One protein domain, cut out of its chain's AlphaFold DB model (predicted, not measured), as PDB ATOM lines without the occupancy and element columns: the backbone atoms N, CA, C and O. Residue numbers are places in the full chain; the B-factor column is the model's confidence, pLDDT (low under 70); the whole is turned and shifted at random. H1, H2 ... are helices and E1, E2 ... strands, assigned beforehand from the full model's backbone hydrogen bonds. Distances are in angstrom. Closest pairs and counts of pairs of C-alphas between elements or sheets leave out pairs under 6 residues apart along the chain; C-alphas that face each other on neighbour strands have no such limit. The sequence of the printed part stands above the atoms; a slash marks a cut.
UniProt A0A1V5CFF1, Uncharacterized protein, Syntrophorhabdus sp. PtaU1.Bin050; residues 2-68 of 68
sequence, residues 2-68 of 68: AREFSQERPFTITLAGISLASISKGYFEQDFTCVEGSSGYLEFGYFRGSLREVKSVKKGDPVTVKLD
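AT A GLANCE: This is residues 2 to 68 of the 68 residues of an uncharacterized protein of Syntrophorhabdus sp. PtaU1.Bin050 (UniProt A0A1V5CFF1). What does a first look show? Two small sheets stand partly face to face with their strands crossed, a three-strand sheet of E1, E2 and E5 and the hairpin E3 and E4, and the short helices H1 and H2 sit at opposite ends of the long axis. What is it built of? The printed part has 67 residues, with H1 E1 E2 E3 E4 H2 E5 along the chain, two helices and five strands; the class is mixed, with under half of the residues in named elements. The sheet orders are E2 - E1 - E5 and E3 - E4, both antiparallel. How large is it? It is compact, with a radius of gyration of the C-alphas of 11.8 A, but elongated, spanning 34 by 22 by 21 A.

HOW THE PARTS SIT: Where does the first helix stand? The closest C-alphas of H1, residues 2 to 6, and E5, residues 63 to 67, are those of Ser 6 and Leu 67, 6.7 A apart. How is the larger sheet joined? E1, residues 11 to 15, and E2, residues 18 to 20, form an antiparallel hairpin, with N 13 and O 20 within hydrogen-bond range at 2.8 A. E1 is the inner strand and is also antiparallel to E5, at 167 degrees, with N 14 and O 64 2.8 A apart. H1 is only just not on this sheet, with 4 pairs of C-alphas within 10 A. What of the other parts? E3, residues 32 to 36, and E4, residues 42 to 46, form an antiparallel hairpin at 151 degrees, with N 35 and O 43 2.9 A apart; the closest C-alphas of E2 and E3 are those of Leu 20 and Cys 34, 7.4 A apart. The closest C-alphas of E4 and H2, residues 51 to 55, are those of Gly 45 and Leu 51, 6.2 A apart. In H1 and H2 every O i to N i+4 pair is within hydrogen-bond range.

IN THESE COORDINATES: Where do the elements begin and end? H1 begins at C-alpha 2, (173.579, 276.766, 275.239), and E5 ends at C-alpha 67, (162.126, 276.886, 276.366). How long are they from first to last C-alpha? H1 is 6.1 A and H2 5.5 A; E1 and E5 are each 13.4 A, E3 and E4 each 13.8 A, and E2 is 6.7 A.

THE WHOLE: Which C-alphas are farthest apart? Those of Gln 7 and Glu 53, at 34.3 A. Is it unbroken, and which link is long? The printed part has no cut, and the link from E2 to E3, 11 residues, is long. Where is confidence low? Residues 2 to 4 and residue 29 have pLDDT under 70; the mean of the printed part is 86.4.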
ATOM      1  N   ALA A   2     174.945 276.206 275.275       60.66
ATOM      2  CA  ALA A   2     173.579 276.766 275.239       60.66
ATOM      3  C   ALA A   2     172.666 276.161 274.151       60.66
ATOM      4  O   ALA A   2     171.498 275.887 274.406       60.66
ATOM      5  N   ARG A   3     173.218 275.879 272.962       62.19
ATOM      6  CA  ARG A   3     172.509 275.162 271.884       62.19
ATOM      7  C   ARG A   3     172.147 273.719 272.243       62.19
ATOM      8  O   ARG A   3     171.110 273.226 271.817       62.19
ATOM      9  N   GLU A   4     172.998 273.055 273.022       67.56
ATOM     10  CA  GLU A   4     172.746 271.692 273.505       67.56
ATOM     11  C   GLU A   4     171.669 271.695 274.592       67.56
ATOM     12  O   GLU A   4     170.773 270.857 274.562       67.56
ATOM     13  N   PHE A   5     171.708 272.677 275.501       70.94
ATOM     14  CA  PHE A   5     170.668 272.884 276.508       70.94
ATOM     15  C   PHE A   5     169.308 273.173 275.866       70.94
ATOM     16  O   PHE A   5     168.312 272.563 276.245       70.94
ATOM     17  N   SER A   6     169.261 274.077 274.883       74.12
ATOM     18  CA  SER A   6     168.002 274.424 274.225       74.12
ATOM     19  C   SER A   6     167.526 273.361 273.238       74.12
ATOM     20  O   SER A   6     166.393 273.448 272.779       74.12
ATOM     21  N   GLN A   7     168.353 272.362 272.902       80.69
ATOM     22  CA  GLN A   7     168.082 271.396 271.829       80.69
ATOM     23  C   GLN A   7     167.675 272.092 270.522       80.69
ATOM     24  O   GLN A   7     166.730 271.681 269.854       80.69
ATOM     25  N   GLU A   8     168.342 273.207 270.216       79.81
ATOM     26  CA  GLU A   8     168.022 274.092 269.086       79.81
ATOM     27  C   GLU A   8     166.607 274.704 269.107       79.81
ATOM     28  O   GLU A   8     166.193 275.341 268.137       79.81
ATOM     29  N   ARG A   9     165.874 274.587 270.220       83.38
ATOM     30  CA  ARG A   9     164.581 275.249 270.401       83.38
ATOM     31  C   ARG A   9     164.764 276.734 270.704       83.38
ATOM     32  O   ARG A   9     165.768 277.112 271.326       83.38
ATOM     33  N   PRO A  10     163.790 277.571 270.311       88.19
ATOM     34  CA  PRO A  10     163.698 278.933 270.801       88.19
ATOM     35  C   PRO A  10     163.622 278.949 272.328       88.19
ATOM     36  O   PRO A  10     163.078 278.044 272.965       88.19
ATOM     37  N   PHE A  11     164.194 279.989 272.914       90.38
ATOM     38  CA  PHE A  11     164.130 280.208 274.343       90.38
ATOM     39  C   PHE A  11     164.056 281.697 274.636       90.38
ATOM     40  O   PHE A  11     164.507 282.532 273.852       90.38
ATOM     41  N   THR A  12     163.536 282.016 275.813       92.81
ATOM     42  CA  THR A  12     163.526 283.373 276.348       92.81
ATOM     43  C   THR A  12     164.228 283.390 277.695       92.81
ATOM     44  O   THR A  12     163.886 282.625 278.600       92.81
ATOM     45  N   ILE A  13     165.211 284.276 277.830       92.56
ATOM     46  CA  ILE A  13     165.871 284.596 279.092       92.56
ATOM     47  C   ILE A  13     165.242 285.874 279.635       92.56
ATOM     48  O   ILE A  13     165.189 286.883 278.933       92.56
ATOM     49  N   THR A  14     164.806 285.848 280.891       94.06
ATOM     50  CA  THR A  14     164.217 287.004 281.567       94.06
ATOM     51  C   THR A  14     165.003 287.366 282.824       94.06
ATOM     52  O   THR A  14     165.219 286.520 283.694       94.06
ATOM     53  N   LEU A  15     165.391 288.640 282.933       93.88
ATOM     54  CA  LEU A  15     166.058 289.237 284.098       93.88
ATOM     55  C   LEU A  15     165.584 290.683 284.268       93.88
ATOM     56  O   LEU A  15     165.660 291.469 283.329       93.88
ATOM     57  N   ALA A  16     165.112 291.047 285.466       91.50
ATOM     58  CA  ALA A  16     164.695 292.418 285.803       91.50
ATOM     59  C   ALA A  16     163.771 293.079 284.748       91.50
ATOM     60  O   ALA A  16     163.929 294.248 284.389       91.50
ATOM     61  N   GLY A  17     162.817 292.302 284.218       89.25
ATOM     62  CA  GLY A  17     161.858 292.746 283.199       89.25
ATOM     63  C   GLY A  17     162.414 292.859 281.773       89.25
ATOM     64  O   GLY A  17     161.677 293.234 280.868       89.25
ATOM     65  N   ILE A  18     163.688 292.534 281.550       90.50
ATOM     66  CA  ILE A  18     164.290 292.423 280.216       90.50
ATOM     67  C   ILE A  18     164.060 291.011 279.700       90.50
ATOM     68  O   ILE A  18     164.210 290.058 280.463       90.50
ATOM     69  N   SER A  19     163.742 290.884 278.414       91.69
ATOM     70  CA  SER A  19     163.650 289.598 277.722       91.69
ATOM     71  C   SER A  19     164.673 289.537 276.595       91.69
ATOM     72  O   SER A  19     164.762 290.465 275.793       91.69
ATOM     73  N   LEU A  20     165.440 288.451 276.545       90.31
ATOM     74  CA  LEU A  20     166.464 288.185 275.537       90.31
ATOM     75  C   LEU A  20     166.187 286.821 274.899       90.31
ATOM     76  O   LEU A  20     165.964 285.844 275.610       90.31
ATOM     77  N   ALA A  21     166.225 286.756 273.569       88.75
ATOM     78  CA  ALA A  21     165.986 285.528 272.797       88.75
ATOM     79  C   ALA A  21     167.273 284.936 272.188       88.75
ATOM     80  O   ALA A  21     167.230 284.006 271.385       88.75
ATOM     81  N   SER A  22     168.433 285.501 272.528       86.00
ATOM     82  CA  SER A  22     169.727 285.088 271.992       86.00
ATOM     83  C   SER A  22     170.842 285.296 273.007       86.00
ATOM     84  O   SER A  22     170.763 286.174 273.865       86.00
ATOM     85  N   ILE A  23     171.906 284.510 272.853       87.81
ATOM     86  CA  ILE A  23     173.172 284.695 273.559       87.81
ATOM     87  C   ILE A  23     174.163 285.280 272.553       87.81
ATOM     88  O   ILE A  23     174.394 284.701 271.489       87.81
ATOM     89  N   SER A  24     174.708 286.441 272.882       85.81
ATOM     90  CA  SER A  24     175.674 287.176 272.072       85.81
ATOM     91  C   SER A  24     177.089 286.639 272.250       85.81
ATOM     92  O   SER A  24     177.426 286.028 273.265       85.81
ATOM     93  N   LYS A  25     177.950 286.915 271.265       81.50
ATOM     94  CA  LYS A  25     179.376 286.545 271.317       81.50
ATOM     95  C   LYS A  25     180.231 287.548 272.093       81.50
ATOM     96  O   LYS A  25     181.387 287.258 272.389       81.50
ATOM     97  N   GLY A  26     179.687 288.721 272.411       78.19
ATOM     98  CA  GLY A  26     180.389 289.758 273.155       78.19
ATOM     99  C   GLY A  26     179.465 290.871 273.635       78.19
ATOM    100  O   GLY A  26     178.374 291.067 273.113       78.19
ATOM    101  N   TYR A  27     179.938 291.625 274.626       76.06
ATOM    102  CA  TYR A  27     179.195 292.666 275.352       76.06
ATOM    103  C   TYR A  27     178.907 293.963 274.578       76.06
ATOM    104  O   TYR A  27     178.351 294.901 275.141       76.06
ATOM    105  N   PHE A  28     179.348 294.064 273.326       73.19
ATOM    106  CA  PHE A  28     179.314 295.300 272.535       73.19
ATOM    107  C   PHE A  28     178.218 295.318 271.467       73.19
ATOM    108  O   PHE A  28     178.111 296.287 270.724       73.19
ATOM    109  N   GLU A  29     177.433 294.249 271.356       65.25
ATOM    110  CA  GLU A  29     176.449 294.115 270.282       65.25
ATOM    111  C   GLU A  29     175.153 294.884 270.577       65.25
ATOM    112  O   GLU A  29     174.495 295.331 269.639       65.25
ATOM    113  N   GLN A  30     174.772 295.036 271.852       74.06
ATOM    114  CA  GLN A  30     173.492 295.619 272.271       74.06
ATOM    115  C   GLN A  30     173.598 296.295 273.645       74.06
ATOM    116  O   GLN A  30     174.475 295.962 274.443       74.06
ATOM    117  N   ASP A  31     172.652 297.193 273.948       81.88
ATOM    118  CA  ASP A  31     172.557 297.854 275.255       81.88
ATOM    119  C   ASP A  31     172.488 296.830 276.391       81.88
ATOM    120  O   ASP A  31     173.289 296.900 277.313       81.88
ATOM    121  N   PHE A  32     171.599 295.834 276.296       86.69
ATOM    122  CA  PHE A  32     171.528 294.695 277.213       86.69
ATOM    123  C   PHE A  32     172.011 293.440 276.510       86.69
ATOM    124  O   PHE A  32     171.457 293.051 275.486       86.69
ATOM    125  N   THR A  33     173.009 292.781 277.086       89.56
ATOM    126  CA  THR A  33     173.613 291.604 276.468       89.56
ATOM    127  C   THR A  33     173.632 290.434 277.444       89.56
ATOM    128  O   THR A  33     173.973 290.604 278.615       89.56
ATOM    129  N   CYS A  34     173.298 289.245 276.944       90.00
ATOM    130  CA  CYS A  34     173.603 287.978 277.599       90.00
ATOM    131  C   CYS A  34     174.701 287.269 276.804       90.00
ATOM    132  O   CYS A  34     174.572 287.129 275.589       90.00
ATOM    133  N   VAL A  35     175.769 286.841 277.471       90.12
ATOM    134  CA  VAL A  35     176.877 286.092 276.863       90.12
ATOM    135  C   VAL A  35     177.123 284.796 277.627       90.12
ATOM    136  O   VAL A  35     176.716 284.648 278.779       90.12
ATOM    137  N   GLU A  36     177.818 283.858 276.992       89.31
ATOM    138  CA  GLU A  36     178.387 282.702 277.681       89.31
ATOM    139  C   GLU A  36     179.748 283.096 278.269       89.31
ATOM    140  O   GLU A  36     180.679 283.441 277.539       89.31
ATOM    141  N   GLY A  37     179.845 283.085 279.597       87.12
ATOM    142  CA  GLY A  37     181.083 283.343 280.321       87.12
ATOM    143  C   GLY A  37     182.079 282.197 280.180       87.12
ATOM    144  O   GLY A  37     181.713 281.047 279.935       87.12
ATOM    145  N   SER A  38     183.360 282.473 280.426       86.88
ATOM    146  CA  SER A  38     184.441 281.474 280.320       86.88
ATOM    147  C   SER A  38     184.295 280.279 281.273       86.88
ATOM    148  O   SER A  38     184.929 279.247 281.074       86.88
ATOM    149  N   SER A  39     183.457 280.411 282.301       87.44
ATOM    150  CA  SER A  39     183.137 279.370 283.282       87.44
ATOM    151  C   SER A  39     181.898 278.532 282.924       87.44
ATOM    152  O   SER A  39     181.498 277.684 283.718       87.44
ATOM    153  N   GLY A  40     181.290 278.754 281.751       84.81
ATOM    154  CA  GLY A  40     180.104 278.022 281.284       84.81
ATOM    155  C   GLY A  40     178.775 278.522 281.861       84.81
ATOM    156  O   GLY A  40     177.753 277.852 281.722       84.81
ATOM    157  N   TYR A  41     178.769 279.689 282.513       88.44
ATOM    158  CA  TYR A  41     177.556 280.339 283.015       88.44
ATOM    159  C   TYR A  41     177.078 281.438 282.065       88.44
ATOM    160  O   TYR A  41     177.862 282.023 281.320       88.44
ATOM    161  N   LEU A  42     175.784 281.754 282.134       89.44
ATOM    162  CA  LEU A  42     175.245 282.950 281.496       89.44
ATOM    163  C   LEU A  42     175.685 284.188 282.275       89.44
ATOM    164  O   LEU A  42     175.450 284.295 283.480       89.44
ATOM    165  N   GLU A  43     176.283 285.132 281.566       91.50
ATOM    166  CA  GLU A  43     176.646 286.437 282.095       91.50
ATOM    167  C   GLU A  43     175.774 287.513 281.453       91.50
ATOM    168  O   GLU A  43     175.355 287.403 280.299       91.50
ATOM    169  N   PHE A  44     175.495 288.564 282.219       91.25
ATOM    170  CA  PHE A  44     174.647 289.671 281.797       91.25
ATOM    171  C   PHE A  44     175.432 290.969 281.916       91.25
ATOM    172  O   PHE A  44     176.062 291.226 282.943       91.25
ATOM    173  N   GLY A  45     175.362 291.808 280.888       89.06
ATOM    174  CA  GLY A  45     176.036 293.100 280.868       89.06
ATOM    175  C   GLY A  45     175.194 294.204 280.249       89.06
ATOM    176  O   GLY A  45     174.213 293.942 279.547       89.06
ATOM    177  N   TYR A  46     175.608 295.440 280.526       89.12
ATOM    178  CA  TYR A  46     175.102 296.633 279.864       89.12
ATOM    179  C   TYR A  46     176.248 297.336 279.135       89.12
ATOM    180  O   TYR A  46     177.276 297.625 279.757       89.12
ATOM    181  N   PHE A  47     176.111 297.593 277.835       87.50
ATOM    182  CA  PHE A  47     177.188 298.222 277.073       87.50
ATOM    183  C   PHE A  47     177.468 299.635 277.599       87.50
ATOM    184  O   PHE A  47     176.569 300.463 277.711       87.50
ATOM    185  N   ARG A  48     178.737 299.911 277.934       86.19
ATOM    186  CA  ARG A  48     179.187 301.199 278.499       86.19
ATOM    187  C   ARG A  48     178.372 301.663 279.717       86.19
ATOM    188  O   ARG A  48     178.090 302.849 279.865       86.19
ATOM    189  N   GLY A  49     178.031 300.746 280.618       86.94
ATOM    190  CA  GLY A  49     177.379 301.104 281.875       86.94
ATOM    191  C   GLY A  49     177.219 299.925 282.825       86.94
ATOM    192  O   GLY A  49     177.943 298.933 282.747       86.94
ATOM    193  N   SER A  50     176.264 300.052 283.743       87.31
ATOM    194  CA  SER A  50     176.046 299.105 284.834       87.31
ATOM    195  C   SER A  50     174.596 298.628 284.869       87.31
ATOM    196  O   SER A  50     173.672 299.423 285.031       87.31
ATOM    197  N   LEU A  51     174.385 297.308 284.811       88.62
ATOM    198  CA  LEU A  51     173.059 296.707 285.012       88.62
ATOM    199  C   LEU A  51     172.447 297.073 286.369       88.62
ATOM    200  O   LEU A  51     171.231 297.228 286.486       88.62
ATOM    201  N   ARG A  52     173.289 297.235 287.394       91.44
ATOM    202  CA  ARG A  52     172.846 297.669 288.718       91.44
ATOM    203  C   ARG A  52     172.286 299.088 288.671       91.44
ATOM    204  O   ARG A  52     171.275 299.344 289.305       91.44
ATOM    205  N   GLU A  53     172.910 299.999 287.936       91.88
ATOM    206  CA  GLU A  53     172.455 301.393 287.868       91.88
ATOM    207  C   GLU A  53     171.204 301.534 286.997       91.88
ATOM    208  O   GLU A  53     170.247 302.191 287.392       91.88
ATOM    209  N   VAL A  54     171.172 300.860 285.844       90.12
ATOM    210  CA  VAL A  54     170.083 301.009 284.865       90.12
ATOM    211  C   VAL A  54     168.833 300.214 285.257       90.12
ATOM    212  O   VAL A  54     167.711 300.629 284.964       90.12
ATOM    213  N   LYS A  55     168.998 299.051 285.899       89.88
ATOM    214  CA  LYS A  55     167.898 298.110 286.182       89.88
ATOM    215  C   LYS A  55     167.792 297.686 287.641       89.88
ATOM    216  O   LYS A  55     166.943 296.862 287.957       89.88
ATOM    217  N   SER A  56     168.624 298.235 288.530       92.88
ATOM    218  CA  SER A  56     168.657 297.850 289.951       92.88
ATOM    219  C   SER A  56     168.923 296.358 290.185       92.88
ATOM    220  O   SER A  56     168.597 295.836 291.251       92.88
ATOM    221  N   VAL A  57     169.550 295.682 289.212       93.44
ATOM    222  CA  VAL A  57     169.901 294.260 289.317       93.44
ATOM    223  C   VAL A  57     170.908 294.053 290.444       93.44
ATOM    224  O   VAL A  57     171.911 294.770 290.560       93.44
ATOM    225  N   LYS A  58     170.671 293.029 291.257       94.12
ATOM    226  CA  LYS A  58     171.536 292.613 292.361       94.12
ATOM    227  C   LYS A  58     171.678 291.095 292.418       94.12
ATOM    228  O   LYS A  58     170.901 290.329 291.857       94.12
ATOM    229  N   LYS A  59     172.700 290.650 293.151       93.06
ATOM    230  CA  LYS A  59     172.899 289.228 293.440       93.06
ATOM    231  C   LYS A  59     171.666 288.673 294.159       93.06
ATOM    232  O   LYS A  59     171.211 289.264 295.135       93.06
ATOM    233  N   GLY A  60     171.189 287.522 293.693       93.69
ATOM    234  CA  GLY A  60     169.994 286.863 294.218       93.69
ATOM    235  C   GLY A  60     168.708 287.216 293.473       93.69
ATOM    236  O   GLY A  60     167.693 286.578 293.735       93.69
ATOM    237  N   ASP A  61     168.738 288.173 292.538       94.38
ATOM    238  CA  ASP A  61     167.593 288.396 291.660       94.38
ATOM    239  C   ASP A  61     167.344 287.166 290.773       94.38
ATOM    240  O   ASP A  61     168.300 286.528 290.310       94.38
ATOM    241  N   PRO A  62     166.072 286.816 290.528       94.56
ATOM    242  CA  PRO A  62     165.738 285.656 289.725       94.56
ATOM    243  C   PRO A  62     166.109 285.883 288.257       94.56
ATOM    244  O   PRO A  62     165.796 286.917 287.663       94.56
ATOM    245  N   VAL A  63     166.709 284.855 287.666       94.00
ATOM    246  CA  VAL A  63     166.876 284.704 286.219       94.00
ATOM    247  C   VAL A  63     166.004 283.535 285.793       94.00
ATOM    248  O   VAL A  63     166.100 282.451 286.367       94.00
ATOM    249  N   THR A  64     165.147 283.747 284.800       93.94
ATOM    250  CA  THR A  64     164.300 282.685 284.242       93.94
ATOM    251  C   THR A  64     164.755 282.365 282.831       93.94
ATOM    252  O   THR A  64     164.956 283.276 282.035       93.94
ATOM    253  N   VAL A  65     164.887 281.079 282.519       91.25
ATOM    254  CA  VAL A  65     165.074 280.593 281.151       91.25
ATOM    255  C   VAL A  65     163.883 279.711 280.818       91.25
ATOM    256  O   VAL A  65     163.624 278.729 281.511       91.25
ATOM    257  N   LYS A  66     163.141 280.082 279.779       91.94
ATOM    258  CA  LYS A  66     161.994 279.326 279.279       91.94
ATOM    259  C   LYS A  66     162.326 278.790 277.895       91.94
ATOM    260  O   LYS A  66     162.714 279.572 277.035       91.94
ATOM    261  N   LEU A  67     162.174 277.483 277.699       89.62
ATOM    262  CA  LEU A  67     162.126 276.886 276.366       89.62
ATOM    263  C   LEU A  67     160.704 277.049 275.833       89.62
ATOM    264  O   LEU A  67     159.748 276.853 276.594       89.62
ATOM    265  N   ASP A  68     160.576 277.428 274.568       79.62
ATOM    266  CA  ASP A  68     159.283 277.442 273.885       79.62
ATOM    267  C   ASP A  68     158.933 276.072 273.282       79.62
ATOM    268  O   ASP A  68     159.857 275.290 272.934       79.62
TER     269      ASP A  68